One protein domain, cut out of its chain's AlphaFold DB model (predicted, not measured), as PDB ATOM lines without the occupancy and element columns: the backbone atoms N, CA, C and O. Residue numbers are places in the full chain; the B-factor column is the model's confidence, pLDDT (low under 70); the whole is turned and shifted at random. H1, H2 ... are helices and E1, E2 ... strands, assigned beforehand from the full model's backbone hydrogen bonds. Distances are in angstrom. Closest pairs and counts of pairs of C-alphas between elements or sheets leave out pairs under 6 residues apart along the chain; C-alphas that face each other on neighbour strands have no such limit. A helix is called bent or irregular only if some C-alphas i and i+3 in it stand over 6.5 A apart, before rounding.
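What this domain is: This is residues 4 to 84 and 128 to 223 of the 228 residues of an uncharacterized protein of Rhizophagus irregularis (UniProt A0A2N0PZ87). A twisted sheet of six strands forms the core, with H5 and H6 side by side over one face and H4 over the other. H1 leads away from H5, and its residues 4 to 11 stick out. The printed part has 177 residues, with six named helices and six named strands in the order H1 E1 H2 H3 H4 E2 E3 E4 H5 E5 H6 E6. The mixed sheet runs E1 E4 E3 E2 E5 E6, and the class is mixed, helices and strands. The whole is compact, with a radius of gyration of the C-alphas of 16.5 A and spans of 52 by 37 by 36 A.

Where its parts are: H1, residues 4 to 19, begins with C-alpha 4 at (-41.075, 3.947, -75.981) and measures 22.9 A. E1 is residues 25 to 29, H2 32 to 38 and H3 40 to 46. H4, residues 53 to 69, measures 24.4 A. E2, residues 74 to 81, measures 22.5 A; E3 is 128 to 133. E4, residues 144 to 154, measures 27.9 A and bends by 58 degrees at residue 147. H5, residues 162 to 177, measures 22.6 A. E5 is residues 184 to 189, H6 200 to 212 and E6 217 to 222, ending with C-alpha 222 at (-12.709, 17.541, -64.337).

How they stand to each other: E1 and E4 are antiparallel, with N 26 and O 150 3.3 A apart. E3 and E4 form a hairpin, N 130 to O 149 at 2.9 A. E3 and E2 are antiparallel, N 131 to O 78 at 2.8 A. E2 and E5 are parallel, N 77 to O 186 at 2.9 A, as are E5 and E6, N 187 to O 219 at 2.8 A. Helices on both faces make three layers. E4, H5, E5 is a split strand-helix-strand unit, with E3 and E2 between its strands; E5, H6, E6 is an unsplit one, its strands parallel neighbours. Both crossovers are right-handed. H5 and H6 touch at a shallow tilt of 30 degrees, closest at the C-alphas of Ile 163 and Ser 205, 4.9 A. H4, on the opposite face, runs along the strands at a height over the sheet of 9.8 A. H1 touches H5 with residues 18 to 19 alone, closest at C-alphas 19 and 167, 5.4 A. H3 only grazes the sheet with residues 41 to 42; H2 is not on it. Every O i to N i+4 pair is within hydrogen-bond range in H1, H4, H5 and H6; H2 has 1 of 3 and H3 1 of 3, beside 3 of 4 and 2 of 4 O i to N i+3 pairs.

The domain as a whole: The C-alphas of Lys 4 and Lys 33 are farthest apart, 55.7 A. Residues 85 to 127 are not printed; C-alphas 84 and 128 are 11.1 A apart. Of the links printed whole, none is long. Mean pLDDT of the printed part is 75.5; residues 22 to 49 and 135 to 147 are among those under 70.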
ATOM      1  N   LYS A   4     -42.533   3.757 -76.043       73.94
ATOM      2  CA  LYS A   4     -41.075   3.947 -75.981       73.94
ATOM      3  C   LYS A   4     -40.524   4.700 -77.190       73.94
ATOM      4  O   LYS A   4     -39.625   5.520 -77.044       73.94
ATOM      5  N   GLU A   5     -41.069   4.428 -78.366       76.31
ATOM      6  CA  GLU A   5     -40.654   5.035 -79.629       76.31
ATOM      7  C   GLU A   5     -41.108   6.501 -79.694       76.31
ATOM      8  O   GLU A   5     -40.324   7.378 -80.044       76.31
ATOM      9  N   GLN A   6     -42.326   6.790 -79.217       77.50
ATOM     10  CA  GLN A   6     -42.828   8.157 -79.022       77.50
ATOM     11  C   GLN A   6     -41.965   8.970 -78.057       77.50
ATOM     12  O   GLN A   6     -41.568  10.085 -78.387       77.50
ATOM     13  N   ASN A   7     -41.626   8.400 -76.898       81.88
ATOM     14  CA  ASN A   7     -40.776   9.077 -75.919       81.88
ATOM     15  C   ASN A   7     -39.356   9.312 -76.449       81.88
ATOM     16  O   ASN A   7     -38.762  10.348 -76.162       81.88
ATOM     17  N   SER A   8     -38.821   8.384 -77.247       80.56
ATOM     18  CA  SER A   8     -37.510   8.560 -77.876       80.56
ATOM     19  C   SER A   8     -37.510   9.691 -78.903       80.56
ATOM     20  O   SER A   8     -36.547  10.451 -78.948       80.56
ATOM     21  N   ILE A   9     -38.548   9.795 -79.734       84.19
ATOM     22  CA  ILE A   9     -38.655  10.866 -80.735       84.19
ATOM     23  C   ILE A   9     -38.778  12.219 -80.037       84.19
ATOM     24  O   ILE A   9     -38.017  13.131 -80.346       84.19
ATOM     25  N   LEU A  10     -39.658  12.309 -79.033       87.19
ATOM     26  CA  LEU A  10     -39.848  13.526 -78.248       87.19
ATOM     27  C   LEU A  10     -38.541  13.992 -77.595       87.19
ATOM     28  O   LEU A  10     -38.212  15.172 -77.667       87.19
ATOM     29  N   PHE A  11     -37.781  13.061 -77.013       85.75
ATOM     30  CA  PHE A  11     -36.474  13.355 -76.435       85.75
ATOM     31  C   PHE A  11     -35.526  13.972 -77.472       85.75
ATOM     32  O   PHE A  11     -34.958  15.033 -77.231       85.75
ATOM     33  N   TRP A  12     -35.369  13.352 -78.645       84.19
ATOM     34  CA  TRP A  12     -34.461  13.873 -79.672       84.19
ATOM     35  C   TRP A  12     -34.917  15.204 -80.267       84.19
ATOM     36  O   TRP A  12     -34.076  16.035 -80.609       84.19
ATOM     37  N   ASP A  13     -36.222  15.427 -80.376       86.75
ATOM     38  CA  ASP A  13     -36.754  16.700 -80.848       86.75
ATOM     39  C   ASP A  13     -36.515  17.820 -79.829       86.75
ATOM     40  O   ASP A  13     -36.075  18.901 -80.217       86.75
ATOM     41  N   GLU A  14     -36.682  17.552 -78.531       83.94
ATOM     42  CA  GLU A  14     -36.316  18.498 -77.471       83.94
ATOM     43  C   GLU A  14     -34.812  18.814 -77.501       83.94
ATOM     44  O   GLU A  14     -34.406  19.977 -77.459       83.94
ATOM     45  N   MET A  15     -33.972  17.793 -77.668       82.62
ATOM     46  CA  MET A  15     -32.521  17.954 -77.762       82.62
ATOM     47  C   MET A  15     -32.098  18.831 -78.949       82.62
ATOM     48  O   MET A  15     -31.237  19.698 -78.794       82.62
ATOM     49  N   LYS A  16     -32.727  18.669 -80.119       82.62
ATOM     50  CA  LYS A  16     -32.470  19.533 -81.285       82.62
ATOM     51  C   LYS A  16     -32.808  20.993 -81.008       82.62
ATOM     52  O   LYS A  16     -32.107  21.869 -81.505       82.62
ATOM     53  N   VAL A  17     -33.860  21.276 -80.237       84.25
ATOM     54  CA  VAL A  17     -34.217  22.660 -79.883       84.25
ATOM     55  C   VAL A  17     -33.071  23.329 -79.130       84.25
ATOM     56  O   VAL A  17     -32.709  24.451 -79.473       84.25
ATOM     57  N   TYR A  18     -32.444  22.628 -78.182       79.56
ATOM     58  CA  TYR A  18     -31.302  23.163 -77.437       79.56
ATOM     59  C   TYR A  18     -30.082  23.441 -78.325       79.56
ATOM     60  O   TYR A  18     -29.443  24.479 -78.168       79.56
ATOM     61  N   PHE A  19     -29.739  22.537 -79.249       77.31
ATOM     62  CA  PHE A  19     -28.580  22.724 -80.137       77.31
ATOM     63  C   PHE A  19     -28.818  23.767 -81.238       77.31
ATOM     64  O   PHE A  19     -27.862  24.336 -81.754       77.31
ATOM     65  N   ASN A  20     -30.079  24.063 -81.555       77.44
ATOM     66  CA  ASN A  20     -30.461  25.128 -82.483       77.44
ATOM     67  C   ASN A  20     -30.685  26.486 -81.785       77.44
ATOM     68  O   ASN A  20     -30.979  27.481 -82.454       77.44
ATOM     69  N   GLU A  21     -30.585  26.552 -80.452       73.25
ATOM     70  CA  GLU A  21     -30.769  27.785 -79.689       73.25
ATOM     71  C   GLU A  21     -29.546  28.705 -79.860       73.25
ATOM     72  O   GLU A  21     -28.452  28.438 -79.354       73.25
ATOM     73  N   ASN A  22     -29.737  29.835 -80.549       61.31
ATOM     74  CA  ASN A  22     -28.704  30.859 -80.701       61.31
ATOM     75  C   ASN A  22     -28.478  31.589 -79.371       61.31
ATOM     76  O   ASN A  22     -29.238  32.482 -78.994       61.31
ATOM     77  N   SER A  23     -27.399  31.239 -78.675       60.25
ATOM     78  CA  SER A  23     -26.961  31.967 -77.485       60.25
ATOM     79  C   SER A  23     -26.111  33.183 -77.877       60.25
ATOM     80  O   SER A  23     -25.232  33.054 -78.733       60.25
ATOM     81  N   PRO A  24     -26.312  34.366 -77.267       58.38
ATOM     82  CA  PRO A  24     -25.468  35.526 -77.525       58.38
ATOM     83  C   PRO A  24     -24.049  35.277 -76.988       58.38
ATOM     84  O   PRO A  24     -23.777  35.413 -75.794       58.38
ATOM     85  N   ILE A  25     -23.134  34.904 -77.882       57.62
ATOM     86  CA  ILE A  25     -21.716  34.700 -77.573       57.62
ATOM     87  C   ILE A  25     -20.981  36.028 -77.758       57.62
ATOM     88  O   ILE A  25     -20.967  36.593 -78.851       57.62
ATOM     89  N   ILE A  26     -20.323  36.515 -76.702       59.06
ATOM     90  CA  ILE A  26     -19.428  37.670 -76.807       59.06
ATOM     91  C   ILE A  26     -17.998  37.160 -76.978       59.06
ATOM     92  O   ILE A  26     -17.397  36.581 -76.069       59.06
ATOM     93  N   PHE A  27     -17.430  37.412 -78.156       51.59
ATOM     94  CA  PHE A  27     -16.015  37.181 -78.418       51.59
ATOM     95  C   PHE A  27     -15.187  38.327 -77.835       51.59
ATOM     96  O   PHE A  27     -15.361  39.485 -78.225       51.59
ATOM     97  N   LYS A  28     -14.250  38.018 -76.932       53.94
ATOM     98  CA  LYS A  28     -13.287  39.006 -76.441       53.94
ATOM     99  C   LYS A  28     -11.869  38.503 -76.680       53.94
ATOM    100  O   LYS A  28     -11.394  37.590 -76.011       53.94
ATOM    101  N   ARG A  29     -11.157  39.151 -77.606       45.75
ATOM    102  CA  ARG A  29      -9.700  39.020 -77.698       45.75
ATOM    103  C   ARG A  29      -9.097  39.764 -76.509       45.75
ATOM    104  O   ARG A  29      -9.308  40.970 -76.370       45.75
ATOM    105  N   LEU A  30      -8.430  39.054 -75.607       47.03
ATOM    106  CA  LEU A  30      -7.775  39.694 -74.469       47.03
ATOM    107  C   LEU A  30      -6.414  40.223 -74.924       47.03
ATOM    108  O   LEU A  30      -5.583  39.458 -75.393       47.03
ATOM    109  N   ASN A  31      -6.191  41.531 -74.784       36.94
ATOM    110  CA  ASN A  31      -4.856  42.117 -74.925       36.94
ATOM    111  C   ASN A  31      -4.010  41.787 -73.685       36.94
ATOM    112  O   ASN A  31      -4.544  41.702 -72.576       36.94
ATOM    113  N   GLU A  32      -2.691  41.691 -73.870       38.53
ATOM    114  CA  GLU A  32      -1.682  41.231 -72.897       38.53
ATOM    115  C   GLU A  32      -1.820  41.793 -71.467       38.53
ATOM    116  O   GLU A  32      -1.525  41.113 -70.490       38.53
ATOM    117  N   LYS A  33      -2.344  43.013 -71.300       34.00
ATOM    118  CA  LYS A  33      -2.543  43.654 -69.986       34.00
ATOM    119  C   LYS A  33      -3.661  43.034 -69.133       34.00
ATOM    120  O   LYS A  33      -3.568  43.042 -67.907       34.00
ATOM    121  N   LEU A  34      -4.698  42.480 -69.766       36.56
ATOM    122  CA  LEU A  34      -5.809  41.794 -69.088       36.56
ATOM    123  C   LEU A  34      -5.449  40.365 -68.673       36.56
ATOM    124  O   LEU A  34      -6.158  39.797 -67.846       36.56
ATOM    125  N   ILE A  35      -4.337  39.819 -69.185       38.50
ATOM    126  CA  ILE A  35      -3.816  38.503 -68.796       38.50
ATOM    127  C   ILE A  35      -3.570  38.463 -67.280       38.50
ATOM    128  O   ILE A  35      -3.865  37.458 -66.647       38.50
ATOM    129  N   SER A  36      -3.165  39.574 -66.647       32.19
ATOM    130  CA  SER A  36      -2.962  39.597 -65.187       32.19
ATOM    131  C   SER A  36      -4.251  39.418 -64.363       32.19
ATOM    132  O   SER A  36      -4.196  38.859 -63.272       32.19
ATOM    133  N   GLU A  37      -5.420  39.799 -64.895       34.59
ATOM    134  CA  GLU A  37      -6.719  39.591 -64.235       34.59
ATOM    135  C   GLU A  37      -7.406  38.288 -64.690       34.59
ATOM    136  O   GLU A  37      -8.179  37.695 -63.934       34.59
ATOM    137  N   THR A  38      -7.109  37.780 -65.893       37.75
ATOM    138  CA  THR A  38      -7.677  36.528 -66.433       37.75
ATOM    139  C   THR A  38      -6.854  35.270 -66.154       37.75
ATOM    140  O   THR A  38      -7.367  34.167 -66.335       37.75
ATOM    141  N   VAL A  39      -5.660  35.399 -65.567       39.59
ATOM    142  CA  VAL A  39      -4.911  34.294 -64.928       39.59
ATOM    143  C   VAL A  39      -5.647  33.721 -63.697       39.59
ATOM    144  O   VAL A  39      -5.248  32.696 -63.153       39.59
ATOM    145  N   LEU A  40      -6.803  34.271 -63.297       41.50
ATOM    146  CA  LEU A  40      -7.648  33.766 -62.196       41.50
ATOM    147  C   LEU A  40      -8.163  32.317 -62.339       41.50
ATOM    148  O   LEU A  40      -8.776  31.791 -61.409       41.50
ATOM    149  N   ILE A  41      -7.939  31.679 -63.482       46.06
ATOM    150  CA  ILE A  41      -8.588  30.427 -63.886       46.06
ATOM    151  C   ILE A  41      -7.751  29.210 -63.469       46.06
ATOM    152  O   ILE A  41      -8.301  28.339 -62.797       46.06
ATOM    153  N   PRO A  42      -6.418  29.200 -63.673       44.38
ATOM    154  CA  PRO A  42      -5.538  28.300 -62.927       44.38
ATOM    155  C   PRO A  42      -5.352  28.704 -61.447       44.38
ATOM    156  O   PRO A  42      -5.068  27.844 -60.617       44.38
ATOM    157  N   ILE A  43      -5.576  29.970 -61.051       40.38
ATOM    158  CA  ILE A  43      -5.383  30.410 -59.647       40.38
ATOM    159  C   ILE A  43      -6.307  29.682 -58.648       40.38
ATOM    160  O   ILE A  43      -5.926  29.510 -57.492       40.38
ATOM    161  N   ARG A  44      -7.491  29.193 -59.050       48.84
ATOM    162  CA  ARG A  44      -8.333  28.384 -58.139       48.84
ATOM    163  C   ARG A  44      -7.711  27.028 -57.809       48.84
ATOM    164  O   ARG A  44      -7.829  26.603 -56.665       48.84
ATOM    165  N   GLN A  45      -7.034  26.400 -58.774       47.91
ATOM    166  CA  GLN A  45      -6.294  25.153 -58.553       47.91
ATOM    167  C   GLN A  45      -5.071  25.380 -57.656       47.91
ATOM    168  O   GLN A  45      -4.704  24.503 -56.886       47.91
ATOM    169  N   LEU A  46      -4.475  26.577 -57.708       44.03
ATOM    170  CA  LEU A  46      -3.345  26.963 -56.858       44.03
ATOM    171  C   LEU A  46      -3.737  27.276 -55.406       44.03
ATOM    172  O   LEU A  46      -2.858  27.391 -54.556       44.03
ATOM    173  N   HIS A  47      -5.025  27.474 -55.103       47.19
ATOM    174  CA  HIS A  47      -5.409  28.127 -53.850       47.19
ATOM    175  C   HIS A  47      -5.714  27.196 -52.673       47.19
ATOM    176  O   HIS A  47      -5.873  27.722 -51.567       47.19
ATOM    177  N   LYS A  48      -5.840  25.872 -52.867       54.19
ATOM    178  CA  LYS A  48      -6.163  24.929 -51.779       54.19
ATOM    179  C   LYS A  48      -5.626  23.518 -52.035       54.19
ATOM    180  O   LYS A  48      -5.953  22.910 -53.050       54.19
ATOM    181  N   ASP A  49      -4.880  22.990 -51.067       62.09
ATOM    182  CA  ASP A  49      -4.370  21.617 -51.071       62.09
ATOM    183  C   ASP A  49      -5.533  20.617 -50.976       62.09
ATOM    184  O   ASP A  49      -6.270  20.594 -49.989       62.09
ATOM    185  N   HIS A  50      -5.716  19.790 -52.006       70.88
ATOM    186  CA  HIS A  50      -6.604  18.630 -51.966       70.88
ATOM    187  C   HIS A  50      -5.740  17.365 -52.031       70.88
ATOM    188  O   HIS A  50      -4.802  17.329 -52.834       70.88
ATOM    189  N   PRO A  51      -6.026  16.318 -51.232       77.88
ATOM    190  CA  PRO A  51      -5.230  15.090 -51.245       77.88
ATOM    191  C   PRO A  51      -5.115  14.505 -52.657       77.88
ATOM    192  O   PRO A  51      -4.031  14.099 -53.060       77.88
ATOM    193  N   ASP A  52      -6.184  14.585 -53.453       78.31
ATOM    194  CA  ASP A  52      -6.222  14.037 -54.816       78.31
ATOM    195  C   ASP A  52      -5.719  14.994 -55.913       78.31
ATOM    196  O   ASP A  52      -5.772  14.651 -57.095       78.31
ATOM    197  N   THR A  53      -5.209  16.188 -55.572       73.62
ATOM    198  CA  THR A  53      -4.705  17.148 -56.577       73.62
ATOM    199  C   THR A  53      -3.634  16.522 -57.471       73.62
ATOM    200  O   THR A  53      -3.586  16.800 -58.671       73.62
ATOM    201  N   HIS A  54      -2.795  15.647 -56.914       78.81
ATOM    202  CA  HIS A  54      -1.752  14.962 -57.669       78.81
ATOM    203  C   HIS A  54      -2.331  14.026 -58.746       78.81
ATOM    204  O   HIS A  54      -1.860  14.069 -59.881       78.81
ATOM    205  N   TYR A  55      -3.405  13.276 -58.460       82.62
ATOM    206  CA  TYR A  55      -4.085  12.444 -59.463       82.62
ATOM    207  C   TYR A  55      -4.676  13.285 -60.596       82.62
ATOM    208  O   TYR A  55      -4.465  12.979 -61.768       82.62
ATOM    209  N   CYS A  56      -5.372  14.377 -60.266       78.75
ATOM    210  CA  CYS A  56      -5.939  15.274 -61.278       78.75
ATOM    211  C   CYS A  56      -4.854  15.931 -62.140       78.75
ATOM    212  O   CYS A  56      -5.042  16.107 -63.341       78.75
ATOM    213  N   THR A  57      -3.705  16.254 -61.543       78.56
ATOM    214  CA  THR A  57      -2.562  16.839 -62.255       78.56
ATOM    215  C   THR A  57      -1.953  15.839 -63.234       78.56
ATOM    216  O   THR A  57      -1.700  16.196 -64.382       78.56
ATOM    217  N   VAL A  58      -1.763  14.586 -62.813       85.19
ATOM    218  CA  VAL A  58      -1.253  13.510 -63.678       85.19
ATOM    219  C   VAL A  58      -2.232  13.212 -64.818       85.19
ATOM    220  O   VAL A  58      -1.826  13.155 -65.975       85.19
ATOM    221  N   LEU A  59      -3.534  13.109 -64.534       87.12
ATOM    222  CA  LEU A  59      -4.554  12.936 -65.577       87.12
ATOM    223  C   LEU A  59      -4.556  14.102 -66.577       87.12
ATOM    224  O   LEU A  59      -4.661  13.886 -67.783       87.12
ATOM    225  N   PHE A  60      -4.368  15.332 -66.094       84.31
ATOM    226  CA  PHE A  60      -4.232  16.502 -66.957       84.31
ATOM    227  C   PHE A  60      -2.966  16.475 -67.815       84.31
ATOM    228  O   PHE A  60      -3.012  16.882 -68.976       84.31
ATOM    229  N   GLN A  61      -1.854  15.960 -67.292       84.50
ATOM    230  CA  GLN A  61      -0.646  15.729 -68.086       84.50
ATOM    231  C   GLN A  61      -0.896  14.699 -69.194       84.50
ATOM    232  O   GLN A  61      -0.600  14.996 -70.349       84.50
ATOM    233  N   TYR A  62      -1.534  13.566 -68.889       90.12
ATOM    234  CA  TYR A  62      -1.871  12.563 -69.904       90.12
ATOM    235  C   TYR A  62      -2.833  13.087 -70.968       90.12
ATOM    236  O   TYR A  62      -2.642  12.814 -72.151       90.12
ATOM    237  N   LEU A  63      -3.833  13.887 -70.587       88.44
ATOM    238  CA  LEU A  63      -4.733  14.511 -71.557       88.44
ATOM    239  C   LEU A  63      -3.979  15.458 -72.502       88.44
ATOM    240  O   LEU A  63      -4.281  15.525 -73.692       88.44
ATOM    241  N   ARG A  64      -2.976  16.178 -71.989       85.62
ATOM    242  CA  ARG A  64      -2.126  17.057 -72.804       85.62
ATOM    243  C   ARG A  64      -1.211  16.268 -73.730       85.62
ATOM    244  O   ARG A  64      -1.097  16.635 -74.893       85.62
ATOM    245  N   GLU A  65      -0.602  15.190 -73.252       88.94
ATOM    246  CA  GLU A  65       0.183  14.278 -74.091       88.94
ATOM    247  C   GLU A  65      -0.668  13.675 -75.209       88.94
ATOM    248  O   GLU A  65      -0.271  13.706 -76.371       88.94
ATOM    249  N   PHE A  66      -1.877  13.220 -74.880       90.88
ATOM    250  CA  PHE A  66      -2.855  12.759 -75.858       90.88
ATOM    251  C   PHE A  66      -3.165  13.844 -76.899       90.88
ATOM    252  O   PHE A  66      -3.098  13.587 -78.100       90.88
ATOM    253  N   ALA A  67      -3.435  15.076 -76.460       89.12
ATOM    254  CA  ALA A  67      -3.700  16.185 -77.369       89.12
ATOM    255  C   ALA A  67      -2.514  16.465 -78.311       89.12
ATOM    256  O   ALA A  67      -2.736  16.726 -79.489       89.12
ATOM    257  N   ILE A  68      -1.270  16.362 -77.828       88.06
ATOM    258  CA  ILE A  68      -0.056  16.527 -78.647       88.06
ATOM    259  C   ILE A  68       0.074  15.399 -79.678       88.06
ATOM    260  O   ILE A  68       0.348  15.671 -80.845       88.06
ATOM    261  N   LEU A  69      -0.154  14.146 -79.275       91.25
ATOM    262  CA  LEU A  69      -0.069  12.989 -80.176       91.25
ATOM    263  C   LEU A  69      -1.070  13.079 -81.336       91.25
ATOM    264  O   LEU A  69      -0.742  12.703 -82.460       91.25
ATOM    265  N   TYR A  70      -2.262  13.618 -81.079       90.25
ATOM    266  CA  TYR A  70      -3.345  13.740 -82.058       90.25
ATOM    267  C   TYR A  70      -3.616  15.197 -82.467       90.25
ATOM    268  O   TYR A  70      -4.739  15.542 -82.827       90.25
ATOM    269  N   GLN A  71      -2.592  16.056 -82.448       85.38
ATOM    270  CA  GLN A  71      -2.702  17.512 -82.630       85.38
ATOM    271  C   GLN A  71      -3.533  17.956 -83.849       85.38
ATOM    272  O   GLN A  71      -4.189  18.992 -83.798       85.38
ATOM    273  N   GLN A  72      -3.522  17.188 -84.942       86.81
ATOM    274  CA  GLN A  72      -4.268  17.507 -86.171       86.81
ATOM    275  C   GLN A  72      -5.769  17.185 -86.090       86.81
ATOM    276  O   GLN A  72      -6.543  17.657 -86.919       86.81
ATOM    277  N   HIS A  73      -6.177  16.384 -85.107       90.19
ATOM    278  CA  HIS A  73      -7.522  15.819 -84.991       90.19
ATOM    279  C   HIS A  73      -8.206  16.151 -83.662       90.19
ATOM    280  O   HIS A  73      -9.385  15.842 -83.501       90.19
ATOM    281  N   VAL A  74      -7.494  16.780 -82.722       91.31
ATOM    282  CA  VAL A  74      -8.009  17.112 -81.391       91.31
ATOM    283  C   VAL A  74      -8.416  18.573 -81.298       91.31
ATOM    284  O   VAL A  74      -7.638  19.488 -81.564       91.31
ATOM    285  N   LEU A  75      -9.628  18.776 -80.803       90.31
ATOM    286  CA  LEU A  75     -10.110  20.023 -80.253       90.31
ATOM    287  C   LEU A  75     -10.050  19.953 -78.730       90.31
ATOM    288  O   LEU A  75     -10.764  19.166 -78.113       90.31
ATOM    289  N   PHE A  76      -9.215  20.787 -78.115       88.50
ATOM    290  CA  PHE A  76      -9.097  20.841 -76.662       88.50
ATOM    291  C   PHE A  76      -9.672  22.153 -76.120       88.50
ATOM    292  O   PHE A  76      -9.228  23.249 -76.472       88.50
ATOM    293  N   ILE A  77     -10.679  22.022 -75.257       86.94
ATOM    294  CA  ILE A  77     -11.402  23.106 -74.607       86.94
ATOM    295  C   ILE A  77     -11.206  23.037 -73.095       86.94
ATOM    296  O   ILE A  77     -11.351  21.983 -72.473       86.94
ATOM    297  N   TYR A  78     -10.939  24.196 -72.502       83.06
ATOM    298  CA  TYR A  78     -11.016  24.412 -71.064       83.06
ATOM    299  C   TYR A  78     -12.239  25.278 -70.757       83.06
ATOM    300  O   TYR A  78     -12.399  26.335 -71.369       83.06
ATOM    301  N   ALA A  79     -13.066  24.891 -69.790       79.38
ATOM    302  CA  ALA A  79     -14.218  25.686 -69.371       79.38
ATOM    303  C   ALA A  79     -14.267  25.902 -67.850       79.38
ATOM    304  O   ALA A  79     -14.059  24.976 -67.066       79.38
ATOM    305  N   ASP A  80     -14.550  27.142 -67.442       73.81
ATOM    306  CA  ASP A  80     -14.777  27.553 -66.047       73.81
ATOM    307  C   ASP A  80     -16.159  28.197 -65.923       73.81
ATOM    308  O   ASP A  80     -16.481  29.184 -66.604       73.81
ATOM    309  N   ASN A  81     -16.952  27.662 -65.000       64.19
ATOM    310  CA  ASN A  81     -18.273  28.156 -64.679       64.19
ATOM    311  C   ASN A  81     -18.204  28.972 -63.400       64.19
ATOM    312  O   ASN A  81     -18.189  28.475 -62.273       64.19
ATOM    313  N   LYS A  82     -18.275  30.293 -63.550       61.66
ATOM    314  CA  LYS A  82     -18.284  31.218 -62.411       61.66
ATOM    315  C   LYS A  82     -19.671  31.345 -61.764       61.66
ATOM    316  O   LYS A  82     -20.038  32.441 -61.343       61.66
ATOM    317  N   TYR A  83     -20.410  30.237 -61.657       51.47
ATOM    318  CA  TYR A  83     -21.845  30.207 -61.356       51.47
ATOM    319  C   TYR A  83     -22.235  30.948 -60.060       51.47
ATOM    320  O   TYR A  83     -23.203  31.702 -60.052       51.47
ATOM    321  N   ASP A  84     -21.433  30.853 -58.993       45.41
ATOM    322  CA  ASP A  84     -21.860  31.361 -57.675       45.41
ATOM    323  C   ASP A  84     -21.156  32.625 -57.166       45.41
ATOM    324  O   ASP A  84     -21.568  33.190 -56.155       45.41
ATOM    325  N   SER A 128     -20.106  32.387 -68.193       73.94
ATOM    326  CA  SER A 128     -19.445  31.107 -68.468       73.94
ATOM    327  C   SER A 128     -18.261  31.383 -69.382       73.94
ATOM    328  O   SER A 128     -18.394  32.138 -70.348       73.94
ATOM    329  N   VAL A 129     -17.089  30.855 -69.037       76.25
ATOM    330  CA  VAL A 129     -15.847  31.191 -69.736       76.25
ATOM    331  C   VAL A 129     -15.269  29.944 -70.378       76.25
ATOM    332  O   VAL A 129     -15.032  28.947 -69.700       76.25
ATOM    333  N   ILE A 130     -15.022  30.024 -71.681       80.06
ATOM    334  CA  ILE A 130     -14.520  28.928 -72.501       80.06
ATOM    335  C   ILE A 130     -13.219  29.372 -73.174       80.06
ATOM    336  O   ILE A 130     -13.127  30.461 -73.748       80.06
ATOM    337  N   PHE A 131     -12.209  28.511 -73.109       80.06
ATOM    338  CA  PHE A 131     -10.900  28.700 -73.722       80.06
ATOM    339  C   PHE A 131     -10.636  27.583 -74.708       80.06
ATOM    340  O   PHE A 131     -10.810  26.409 -74.385       80.06
ATOM    341  N   PHE A 132     -10.107  27.955 -75.865       79.44
ATOM    342  CA  PHE A 132      -9.502  26.996 -76.773       79.44
ATOM    343  C   PHE A 132      -8.021  26.862 -76.457       79.44
ATOM    344  O   PHE A 132      -7.319  27.857 -76.238       79.44
ATOM    345  N   TYR A 133      -7.554  25.625 -76.429       73.62
ATOM    346  CA  TYR A 133      -6.151  25.305 -76.254       73.62
ATOM    347  C   TYR A 133      -5.464  25.323 -77.621       73.62
ATOM    348  O   TYR A 133      -5.897  24.633 -78.545       73.62
ATOM    349  N   ASN A 134      -4.378  26.085 -77.751       70.44
ATOM    350  CA  ASN A 134      -3.466  25.903 -78.874       70.44
ATOM    351  C   ASN A 134      -2.551  24.739 -78.508       70.44
ATOM    352  O   ASN A 134      -1.706  24.854 -77.621       70.44
ATOM    353  N   ILE A 135      -2.755  23.598 -79.158       67.31
ATOM    354  CA  ILE A 135      -1.907  22.427 -78.957       67.31
ATOM    355  C   ILE A 135      -0.571  22.727 -79.644       67.31
ATOM    356  O   ILE A 135      -0.529  22.896 -80.862       67.31
ATOM    357  N   PHE A 136       0.506  22.850 -78.865       63.19
ATOM    358  CA  PHE A 136       1.875  23.018 -79.364       63.19
ATOM    359  C   PHE A 136       2.585  21.666 -79.477       63.19
ATOM    360  O   PHE A 136       2.144  20.677 -78.903       63.19
ATOM    361  N   GLN A 137       3.732  21.635 -80.160       64.56
ATOM    362  CA  GLN A 137       4.569  20.433 -80.282       64.56
ATOM    363  C   GLN A 137       5.209  19.971 -78.958       64.56
ATOM    364  O   GLN A 137       5.731  18.862 -78.907       64.56
ATOM    365  N   SER A 138       5.185  20.783 -77.892       63.75
ATOM    366  CA  SER A 138       5.765  20.424 -76.592       63.75
ATOM    367  C   SER A 138       4.908  20.865 -75.402       63.75
ATOM    368  O   SER A 138       4.196  21.870 -75.451       63.75
ATOM    369  N   ILE A 139       5.029  20.109 -74.305       65.19
ATOM    370  CA  ILE A 139       4.379  20.323 -72.999       65.19
ATOM    371  C   ILE A 139       4.875  21.602 -72.299       65.19
ATOM    372  O   ILE A 139       4.219  22.106 -71.390       65.19
ATOM    373  N   GLU A 140       6.011  22.151 -72.712       60.41
ATOM    374  CA  GLU A 140       6.646  23.299 -72.052       60.41
ATOM    375  C   GLU A 140       6.090  24.651 -72.521       60.41
ATOM    376  O   GLU A 140       6.198  25.647 -71.808       60.41
ATOM    377  N   ASN A 141       5.454  24.695 -73.694       58.50
ATOM    378  CA  ASN A 141       4.928  25.933 -74.264       58.50
ATOM    379  C   ASN A 141       3.607  26.356 -73.602       58.50
ATOM    380  O   ASN A 141       2.837  25.527 -73.124       58.50
ATOM    381  N   SER A 142       3.301  27.660 -73.586       58.19
ATOM    382  CA  SER A 142       2.029  28.152 -73.044       58.19
ATOM    383  C   SER A 142       0.883  27.840 -74.001       58.19
ATOM    384  O   SER A 142       0.717  28.494 -75.021       58.19
ATOM    385  N   PHE A 143       0.044  26.885 -73.641       56.25
ATOM    386  CA  PHE A 143      -1.054  26.387 -74.470       56.25
ATOM    387  C   PHE A 143      -2.274  27.316 -74.627       56.25
ATOM    388  O   PHE A 143      -3.300  26.932 -75.193       56.25
ATOM    389  N   TYR A 144      -2.214  28.539 -74.106       60.69
ATOM    390  CA  TYR A 144      -3.333  29.470 -74.199       60.69
ATOM    391  C   TYR A 144      -3.390  30.081 -75.598       60.69
ATOM    392  O   TYR A 144      -2.451  30.742 -76.027       60.69
ATOM    393  N   SER A 145      -4.512  29.902 -76.302       57.88
ATOM    394  CA  SER A 145      -4.698  30.429 -77.665       57.88
ATOM    395  C   SER A 145      -4.959  31.938 -77.747       57.88
ATOM    396  O   SER A 145      -5.346  32.436 -78.803       57.88
ATOM    397  N   GLU A 146      -4.812  32.667 -76.633       60.22
ATOM    398  CA  GLU A 146      -5.158  34.094 -76.465       60.22
ATOM    399  C   GLU A 146      -6.636  34.452 -76.753       60.22
ATOM    400  O   GLU A 146      -7.060  35.594 -76.543       60.22
ATOM    401  N   LYS A 147      -7.457  33.491 -77.201       67.44
ATOM    402  CA  LYS A 147      -8.888  33.661 -77.470       67.44
ATOM    403  C   LYS A 147      -9.712  33.131 -76.308       67.44
ATOM    404  O   LYS A 147      -9.624  31.960 -75.939       67.44
ATOM    405  N   VAL A 148     -10.551  34.007 -75.768       70.00
ATOM    406  CA  VAL A 148     -11.445  33.699 -74.656       70.00
ATOM    407  C   VAL A 148     -12.869  34.008 -75.071       70.00
ATOM    408  O   VAL A 148     -13.178  35.108 -75.536       70.00
ATOM    409  N   PHE A 149     -13.736  33.029 -74.882       75.50
ATOM    410  CA  PHE A 149     -15.159  33.154 -75.130       75.50
ATOM    411  C   PHE A 149     -15.854  33.330 -73.790       75.50
ATOM    412  O   PHE A 149     -15.632  32.556 -72.858       75.50
ATOM    413  N   VAL A 150     -16.659  34.385 -73.679       74.50
ATOM    414  CA  VAL A 150     -17.448  34.654 -72.478       74.50
ATOM    415  C   VAL A 150     -18.910  34.695 -72.879       74.50
ATOM    416  O   VAL A 150     -19.328  35.541 -73.671       74.50
ATOM    417  N   LEU A 151     -19.682  33.775 -72.319       75.31
ATOM    418  CA  LEU A 151     -21.122  33.708 -72.501       75.31
ATOM    419  C   LEU A 151     -21.780  34.272 -71.253       75.31
ATOM    420  O   LEU A 151     -21.466  33.853 -70.140       75.31
ATOM    421  N   PHE A 152     -22.686  35.225 -71.433       73.88
ATOM    422  CA  PHE A 152     -23.477  35.772 -70.340       73.88
ATOM    423  C   PHE A 152     -24.870  35.172 -70.386       73.88
ATOM    424  O   PHE A 152     -25.530  35.215 -71.421       73.88
ATOM    425  N   LYS A 153     -25.309  34.643 -69.247       72.56
ATOM    426  CA  LYS A 153     -26.647  34.079 -69.085       72.56
ATOM    427  C   LYS A 153     -27.429  34.834 -68.040       72.56
ATOM    428  O   LYS A 153     -26.883  35.150 -66.983       72.56
ATOM    429  N   ASP A 154     -28.708  35.061 -68.306       74.00
ATOM    430  CA  ASP A 154     -29.626  35.536 -67.279       74.00
ATOM    431  C   ASP A 154     -30.005  34.373 -66.360       74.00
ATOM    432  O   ASP A 154     -30.568  33.375 -66.803       74.00
ATOM    433  N   LYS A 155     -29.711  34.491 -65.064       68.44
ATOM    434  CA  LYS A 155     -29.968  33.409 -64.104       68.44
ATOM    435  C   LYS A 155     -31.453  33.028 -63.998       68.44
ATOM    436  O   LYS A 155     -31.752  31.874 -63.698       68.44
ATOM    437  N   VAL A 156     -32.362  33.981 -64.196       70.94
ATOM    438  CA  VAL A 156     -33.809  33.792 -64.014       70.94
ATOM    439  C   VAL A 156     -34.410  33.078 -65.220       70.94
ATOM    440  O   VAL A 156     -35.167  32.126 -65.055       70.94
ATOM    441  N   PHE A 157     -34.057  33.515 -66.428       73.69
ATOM    442  CA  PHE A 157     -34.638  32.976 -67.663       73.69
ATOM    443  C   PHE A 157     -33.840  31.811 -68.251       73.69
ATOM    444  O   PHE A 157     -34.391  30.980 -68.972       73.69
ATOM    445  N   GLN A 158     -32.548  31.731 -67.940       72.44
ATOM    446  CA  GLN A 158     -31.636  30.723 -68.464       72.44
ATOM    447  C   GLN A 158     -30.968  29.960 -67.311       72.44
ATOM    448  O   GLN A 158     -29.761  30.103 -67.083       72.44
ATOM    449  N   PRO A 159     -31.730  29.122 -66.572       74.06
ATOM    450  CA  PRO A 159     -31.153  28.288 -65.528       74.06
ATOM    451  C   PRO A 159     -30.058  27.397 -66.114       74.06
ATOM    452  O   PRO A 159     -30.150  26.936 -67.257       74.06
ATOM    453  N   SER A 160     -29.007  27.188 -65.327       77.00
ATOM    454  CA  SER A 160     -27.896  26.322 -65.708       77.00
ATOM    455  C   SER A 160     -28.296  24.859 -65.575       77.00
ATOM    456  O   SER A 160     -28.976  24.468 -64.629       77.00
ATOM    457  N   SER A 161     -27.927  24.083 -66.585       83.88
ATOM    458  CA  SER A 161     -28.177  22.653 -66.670       83.88
ATOM    459  C   SER A 161     -27.077  22.011 -67.505       83.88
ATOM    460  O   SER A 161     -26.460  22.666 -68.350       83.88
ATOM    461  N   ALA A 162     -26.852  20.714 -67.300       87.19
ATOM    462  CA  ALA A 162     -25.850  19.961 -68.045       87.19
ATOM    463  C   ALA A 162     -26.032  20.076 -69.571       87.19
ATOM    464  O   ALA A 162     -25.063  20.294 -70.303       87.19
ATOM    465  N   ILE A 163     -27.281  19.999 -70.053       87.12
ATOM    466  CA  ILE A 163     -27.566  20.120 -71.485       87.12
ATOM    467  C   ILE A 163     -27.274  21.519 -72.019       87.12
ATOM    468  O   ILE A 163     -26.640  21.658 -73.058       87.12
ATOM    469  N   ARG A 164     -27.632  22.562 -71.269       85.12
ATOM    470  CA  ARG A 164     -27.364  23.938 -71.679       85.12
ATOM    471  C   ARG A 164     -25.865  24.236 -71.747       85.12
ATOM    472  O   ARG A 164     -25.403  24.841 -72.703       85.12
ATOM    473  N   TYR A 165     -25.073  23.743 -70.798       85.06
ATOM    474  CA  TYR A 165     -23.614  23.871 -70.901       85.06
ATOM    475  C   TYR A 165     -23.036  23.152 -72.114       85.06
ATOM    476  O   TYR A 165     -22.121  23.641 -72.769       85.06
ATOM    477  N   THR A 166     -23.595  21.993 -72.427       88.81
ATOM    478  CA  THR A 166     -23.187  21.220 -73.592       88.81
ATOM    479  C   THR A 166     -23.480  21.979 -74.892       88.81
ATOM    480  O   THR A 166     -22.635  22.014 -75.787       88.81
ATOM    481  N   THR A 167     -24.634  22.644 -74.991       87.62
ATOM    482  CA  THR A 167     -24.986  23.435 -76.180       87.62
ATOM    483  C   THR A 167     -24.182  24.724 -76.280       87.62
ATOM    484  O   THR A 167     -23.835  25.158 -77.373       87.62
ATOM    485  N   GLU A 168     -23.779  25.303 -75.153       85.56
ATOM    486  CA  GLU A 168     -22.838  26.422 -75.129       85.56
ATOM    487  C   GLU A 168     -21.456  26.042 -75.640       85.56
ATOM    488  O   GLU A 168     -20.864  26.808 -76.405       85.56
ATOM    489  N   PHE A 169     -20.951  24.864 -75.257       87.75
ATOM    490  CA  PHE A 169     -19.726  24.329 -75.842       87.75
ATOM    491  C   PHE A 169     -19.891  24.195 -77.348       87.75
ATOM    492  O   PHE A 169     -19.092  24.762 -78.086       87.75
ATOM    493  N   TYR A 170     -20.963  23.549 -77.802       88.94
ATOM    494  CA  TYR A 170     -21.232  23.369 -79.224       88.94
ATOM    495  C   TYR A 170     -21.280  24.691 -80.006       88.94
ATOM    496  O   TYR A 170     -20.524  24.876 -80.960       88.94
ATOM    497  N   ASN A 171     -22.076  25.660 -79.555       87.00
ATOM    498  CA  ASN A 171     -22.192  26.964 -80.210       87.00
ATOM    499  C   ASN A 171     -20.845  27.706 -80.256       87.00
ATOM    500  O   ASN A 171     -20.507  28.364 -81.245       87.00
ATOM    501  N   THR A 172     -20.044  27.579 -79.197       85.31
ATOM    502  CA  THR A 172     -18.703  28.172 -79.130       85.31
ATOM    503  C   THR A 172     -17.734  27.487 -80.097       85.31
ATOM    504  O   THR A 172     -16.951  28.166 -80.765       85.31
ATOM    505  N   ILE A 173     -17.816  26.160 -80.224       87.38
ATOM    506  CA  ILE A 173     -17.037  25.359 -81.178       87.38
ATOM    507  C   ILE A 173     -17.373  25.761 -82.615       87.38
ATOM    508  O   ILE A 173     -16.461  26.086 -83.378       87.38
ATOM    509  N   LEU A 174     -18.662  25.812 -82.962       86.56
ATOM    510  CA  LEU A 174     -19.130  26.245 -84.281       86.56
ATOM    511  C   LEU A 174     -18.610  27.637 -84.636       86.56
ATOM    512  O   LEU A 174     -18.089  27.850 -85.730       86.56
ATOM    513  N   THR A 175     -18.703  28.572 -83.687       83.56
ATOM    514  CA  THR A 175     -18.238  29.953 -83.874       83.56
ATOM    515  C   THR A 175     -16.726  30.018 -84.112       83.56
ATOM    516  O   THR A 175     -16.259  30.860 -84.875       83.56
ATOM    517  N   HIS A 176     -15.942  29.149 -83.466       82.06
ATOM    518  CA  HIS A 176     -14.486  29.142 -83.611       82.06
ATOM    519  C   HIS A 176     -14.004  28.423 -84.882       82.06
ATOM    520  O   HIS A 176     -13.032  28.868 -85.494       82.06
ATOM    521  N   HIS A 177     -14.668  27.334 -85.282       80.62
ATOM    522  CA  HIS A 177     -14.203  26.431 -86.343       80.62
ATOM    523  C   HIS A 177     -14.995  26.502 -87.657       80.62
ATOM    524  O   HIS A 177     -14.604  25.831 -88.610       80.62
ATOM    525  N   PHE A 178     -16.067  27.303 -87.743       76.69
ATOM    526  CA  PHE A 178     -16.878  27.497 -88.958       76.69
ATOM    527  C   PHE A 178     -17.197  26.176 -89.690       76.69
ATOM    528  O   PHE A 178     -17.004  26.061 -90.899       76.69
ATOM    529  N   ASN A 179     -17.672  25.175 -88.940       72.31
ATOM    530  CA  ASN A 179     -18.044  23.824 -89.397       72.31
ATOM    531  C   ASN A 179     -16.891  22.874 -89.774       72.31
ATOM    532  O   ASN A 179     -17.158  21.757 -90.206       72.31
ATOM    533  N   ASN A 180     -15.625  23.254 -89.584       85.19
ATOM    534  CA  ASN A 180     -14.492  22.328 -89.699       85.19
ATOM    535  C   ASN A 180     -14.008  21.896 -88.308       85.19
ATOM    536  O   ASN A 180     -12.951  22.324 -87.829       85.19
ATOM    537  N   ILE A 181     -14.847  21.118 -87.628       89.12
ATOM    538  CA  ILE A 181     -14.621  20.684 -86.250       89.12
ATOM    539  C   ILE A 181     -13.748  19.419 -86.262       89.12
ATOM    540  O   ILE A 181     -14.080  18.464 -86.963       89.12
ATOM    541  N   PRO A 182     -12.631  19.384 -85.509       91.12
ATOM    542  CA  PRO A 182     -11.822  18.178 -85.377       91.12
ATOM    543  C   PRO A 182     -12.625  17.007 -84.778       91.12
ATOM    544  O   PRO A 182     -13.438  17.232 -83.882       91.12
ATOM    545  N   PRO A 183     -12.379  15.757 -85.209       93.81
ATOM    546  CA  PRO A 183     -13.197  14.605 -84.821       93.81
ATOM    547  C   PRO A 183     -13.022  14.164 -83.361       93.81
ATOM    548  O   PRO A 183     -13.817  13.367 -82.865       93.81
ATOM    549  N   ILE A 184     -11.999  14.652 -82.654       94.75
ATOM    550  CA  ILE A 184     -11.758  14.322 -81.249       94.75
ATOM    551  C   ILE A 184     -11.985  15.562 -80.389       94.75
ATOM    552  O   ILE A 184     -11.296  16.567 -80.554       94.75
ATOM    553  N   LEU A 185     -12.890  15.475 -79.415       93.88
ATOM    554  CA  LEU A 185     -13.167  16.545 -78.460       93.88
ATOM    555  C   LEU A 185     -12.613  16.204 -77.073       93.88
ATOM    556  O   LEU A 185     -12.982  15.201 -76.468       93.88
ATOM    557  N   CYS A 186     -11.770  17.078 -76.532       92.50
ATOM    558  CA  CYS A 186     -11.290  17.031 -75.153       92.50
ATOM    559  C   CYS A 186     -11.865  18.217 -74.372       92.50
ATOM    560  O   CYS A 186     -11.591  19.373 -74.694       92.50
ATOM    561  N   LEU A 187     -12.639  17.934 -73.329       90.50
ATOM    562  CA  LEU A 187     -13.208  18.913 -72.409       90.50
ATOM    563  C   LEU A 187     -12.502  18.805 -71.058       90.50
ATOM    564  O   LEU A 187     -12.481  17.733 -70.451       90.50
ATOM    565  N   TYR A 188     -11.966  19.919 -70.568       87.19
ATOM    566  CA  TYR A 188     -11.489  20.036 -69.196       87.19
ATOM    567  C   TYR A 188     -12.277  21.111 -68.452       87.19
ATOM    568  O   TYR A 188     -12.227  22.291 -68.802       87.19
ATOM    569  N   THR A 189     -13.042  20.683 -67.453       83.75
ATOM    570  CA  THR A 189     -14.023  21.517 -66.756       83.75
ATOM    571  C   THR A 189     -13.705  21.683 -65.275       83.75
ATOM    572  O   THR A 189     -12.996  20.879 -64.660       83.75
ATOM    573  N   ASP A 190     -14.242  22.752 -64.694       75.00
ATOM    574  CA  ASP A 190     -14.174  23.001 -63.258       75.00
ATOM    575  C   ASP A 190     -15.096  22.082 -62.437       75.00
ATOM    576  O   ASP A 190     -15.849  21.255 -62.950       75.00
ATOM    577  N   ASP A 191     -15.049  22.244 -61.117       66.88
ATOM    578  CA  ASP A 191     -15.793  21.408 -60.178       66.88
ATOM    579  C   ASP A 191     -17.294  21.763 -60.011       66.88
ATOM    580  O   ASP A 191     -17.940  21.409 -59.016       66.88
ATOM    581  N   SER A 192     -17.890  22.478 -60.969       72.19
ATOM    582  CA  SER A 192     -19.326  22.770 -60.911       72.19
ATOM    583  C   SER A 192     -20.180  21.495 -61.019       72.19
ATOM    584  O   SER A 192     -19.804  20.499 -61.644       72.19
ATOM    585  N   SER A 193     -21.353  21.504 -60.369       68.06
ATOM    586  CA  SER A 193     -22.295  20.370 -60.363       68.06
ATOM    587  C   SER A 193     -22.706  19.948 -61.773       68.06
ATOM    588  O   SER A 193     -22.847  18.757 -62.047       68.06
ATOM    589  N   ASP A 194     -22.829  20.918 -62.674       75.38
ATOM    590  CA  ASP A 194     -23.264  20.721 -64.057       75.38
ATOM    591  C   ASP A 194     -22.171  20.145 -64.973       75.38
ATOM    592  O   ASP A 194     -22.390  19.922 -66.162       75.38
ATOM    593  N   HIS A 195     -20.990  19.870 -64.416       76.62
ATOM    594  CA  HIS A 195     -19.866  19.224 -65.090       76.62
ATOM    595  C   HIS A 195     -19.465  17.896 -64.441       76.62
ATOM    596  O   HIS A 195     -18.504  17.247 -64.860       76.62
ATOM    597  N   ARG A 196     -20.197  17.453 -63.413       82.00
ATOM    598  CA  ARG A 196     -19.892  16.206 -62.711       82.00
ATOM    599  C   ARG A 196     -20.296  15.011 -63.558       82.00
ATOM    600  O   ARG A 196     -21.456  14.623 -63.585       82.00
ATOM    601  N   THR A 197     -19.308  14.359 -64.159       81.81
ATOM    602  CA  THR A 197     -19.479  13.170 -65.011       81.81
ATOM    603  C   THR A 197     -20.075  11.948 -64.300       81.81
ATOM    604  O   THR A 197     -20.428  10.975 -64.956       81.81
ATOM    605  N   ILE A 198     -20.230  11.988 -62.971       84.62
ATOM    606  CA  ILE A 198     -20.969  10.979 -62.195       84.62
ATOM    607  C   ILE A 198     -22.493  11.146 -62.285       84.62
ATOM    608  O   ILE A 198     -23.231  10.218 -61.966       84.62
ATOM    609  N   PHE A 199     -22.983  12.324 -62.673       87.81
ATOM    610  CA  PHE A 199     -24.412  12.586 -62.786       87.81
ATOM    611  C   PHE A 199     -24.923  12.135 -64.150       87.81
ATOM    612  O   PHE A 199     -24.387  12.525 -65.185       87.81
ATOM    613  N   GLY A 200     -26.009  11.356 -64.150       89.88
ATOM    614  CA  GLY A 200     -26.612  10.840 -65.381       89.88
ATOM    615  C   GLY A 200     -27.035  11.944 -66.353       89.88
ATOM    616  O   GLY A 200     -26.879  11.782 -67.555       89.88
ATOM    617  N   SER A 201     -27.478  13.103 -65.854       89.69
ATOM    618  CA  SER A 201     -27.804  14.265 -66.695       89.69
ATOM    619  C   SER A 201     -26.599  14.789 -67.481       89.69
ATOM    620  O   SER A 201     -26.747  15.142 -68.648       89.69
ATOM    621  N   VAL A 202     -25.410  14.799 -66.870       89.31
ATOM    622  CA  VAL A 202     -24.147  15.206 -67.510       89.31
ATOM    623  C   VAL A 202     -23.670  14.143 -68.492       89.31
ATOM    624  O   VAL A 202     -23.226  14.463 -69.588       89.31
ATOM    625  N   GLN A 203     -23.798  12.863 -68.139       92.50
ATOM    626  CA  GLN A 203     -23.461  11.772 -69.057       92.50
ATOM    627  C   GLN A 203     -24.338  11.811 -70.310       92.50
ATOM    628  O   GLN A 203     -23.816  11.761 -71.420       92.50
ATOM    629  N   ILE A 204     -25.655  11.962 -70.140       92.75
ATOM    630  CA  ILE A 204     -26.604  12.064 -71.251       92.75
ATOM    631  C   ILE A 204     -26.283  13.288 -72.108       92.75
ATOM    632  O   ILE A 204     -26.218  13.155 -73.325       92.75
ATOM    633  N   SER A 205     -26.022  14.454 -71.510       91.94
ATOM    634  CA  SER A 205     -25.716  15.651 -72.298       91.94
ATOM    635  C   SER A 205     -24.441  15.484 -73.132       91.94
ATOM    636  O   SER A 205     -24.447  15.800 -74.320       91.94
ATOM    637  N   LEU A 206     -23.379  14.907 -72.562       93.19
ATOM    638  CA  LEU A 206     -22.140  14.620 -73.290       93.19
ATOM    639  C   LEU A 206     -22.339  13.577 -74.398       93.19
ATOM    640  O   LEU A 206     -21.791  13.745 -75.483       93.19
ATOM    641  N   ILE A 207     -23.146  12.538 -74.163       94.00
ATOM    642  CA  ILE A 207     -23.514  11.558 -75.198       94.00
ATOM    643  C   ILE A 207     -24.281  12.242 -76.331       94.00
ATOM    644  O   ILE A 207     -24.029  11.975 -77.503       94.00
ATOM    645  N   CYS A 208     -25.196  13.152 -76.007       93.25
ATOM    646  CA  CYS A 208     -25.920  13.896 -77.022       93.25
ATOM    647  C   CYS A 208     -24.995  14.784 -77.858       93.25
ATOM    648  O   CYS A 208     -25.168  14.822 -79.069       93.25
ATOM    649  N   LEU A 209     -23.995  15.436 -77.256       93.25
ATOM    650  CA  LEU A 209     -22.974  16.184 -78.001       93.25
ATOM    651  C   LEU A 209     -22.132  15.282 -78.898       93.25
ATOM    652  O   LEU A 209     -21.902  15.616 -80.056       93.25
ATOM    653  N   PHE A 210     -21.703  14.138 -78.360       94.81
ATOM    654  CA  PHE A 210     -20.963  13.119 -79.097       94.81
ATOM    655  C   PHE A 210     -21.707  12.695 -80.366       94.81
ATOM    656  O   PHE A 210     -21.131  12.696 -81.451       94.81
ATOM    657  N   LEU A 211     -22.999  12.388 -80.231       92.94
ATOM    658  CA  LEU A 211     -23.841  11.943 -81.338       92.94
ATOM    659  C   LEU A 211     -24.227  13.076 -82.293       92.94
ATOM    660  O   LEU A 211     -24.328  12.832 -83.489       92.94
ATOM    661  N   HIS A 212     -24.451  14.293 -81.785       90.62
ATOM    662  CA  HIS A 212     -24.854  15.438 -82.605       90.62
ATOM    663  C   HIS A 212     -23.762  15.834 -83.604       90.62
ATOM    664  O   HIS A 212     -24.045  15.985 -84.788       90.62
ATOM    665  N   GLU A 213     -22.516  15.935 -83.133       90.12
ATOM    666  CA  GLU A 213     -21.361  16.287 -83.970       90.12
ATOM    667  C   GLU A 213     -20.658  15.087 -84.595       90.12
ATOM    668  O   GLU A 213     -19.709  15.260 -85.355       90.12
ATOM    669  N   ASN A 214     -21.124  13.874 -84.290       93.00
ATOM    670  CA  ASN A 214     -20.524  12.633 -84.762       93.00
ATOM    671  C   ASN A 214     -19.006  12.590 -84.489       93.00
ATOM    672  O   ASN A 214     -18.203  12.315 -85.381       93.00
ATOM    673  N   PHE A 215     -18.621  12.911 -83.250       94.25
ATOM    674  CA  PHE A 215     -17.230  12.809 -82.813       94.25
ATOM    675  C   PHE A 215     -16.774  11.344 -82.840       94.25
ATOM    676  O   PHE A 215     -17.541  10.440 -82.518       94.25
ATOM    677  N   ASP A 216     -15.500  11.105 -83.142       96.31
ATOM    678  CA  ASP A 216     -14.895   9.776 -83.008       96.31
ATOM    679  C   ASP A 216     -14.579   9.479 -81.536       96.31
ATOM    680  O   ASP A 216     -14.719   8.352 -81.058       96.31
ATOM    681  N   ILE A 217     -14.146  10.508 -80.798       95.69
ATOM    682  CA  ILE A 217     -13.772  10.415 -79.384       95.69
ATOM    683  C   ILE A 217     -14.211  11.690 -78.657       95.69
ATOM    684  O   ILE A 217     -13.883  12.799 -79.075       95.69
ATOM    685  N   LEU A 218     -14.880  11.526 -77.512       94.94
ATOM    686  CA  LEU A 218     -15.131  12.601 -76.552       94.94
ATOM    687  C   LEU A 218     -14.520  12.233 -75.198       94.94
ATOM    688  O   LEU A 218     -14.906  11.243 -74.578       94.94
ATOM    689  N   ILE A 219     -13.583  13.055 -74.725       93.62
ATOM    690  CA  ILE A 219     -12.962  12.935 -73.404       93.62
ATOM    691  C   ILE A 219     -13.443  14.099 -72.545       93.62
ATOM    692  O   ILE A 219     -13.172  15.253 -72.861       93.62
ATOM    693  N   ALA A 220     -14.127  13.804 -71.443       91.31
ATOM    694  CA  ALA A 220     -14.527  14.802 -70.458       91.31
ATOM    695  C   ALA A 220     -13.792  14.554 -69.139       91.31
ATOM    696  O   ALA A 220     -13.977  13.522 -68.492       91.31
ATOM    697  N   MET A 221     -12.964  15.513 -68.739       87.56
ATOM    698  CA  MET A 221     -12.185  15.472 -67.509       87.56
ATOM    699  C   MET A 221     -12.505  16.685 -66.641       87.56
ATOM    700  O   MET A 221     -12.838  17.757 -67.139       87.56
ATOM    701  N   ARG A 222     -12.377  16.517 -65.326       81.12
ATOM    702  CA  ARG A 222     -12.709  17.541 -64.337       81.12
ATOM    703  C   ARG A 222     -11.551  17.777 -63.376       81.12
ATOM    704  O   ARG A 222     -10.766  16.863 -63.113       81.12
ATOM    705  N   THR A 223     -11.473  18.984 -62.828       75.62
ATOM    706  CA  THR A 223     -10.586  19.296 -61.698       75.62
ATOM    707  C   THR A 223     -10.993  18.545 -60.426       75.62
ATOM    708  O   THR A 223     -12.133  18.099 -60.298       75.62
TER     709      THR A 223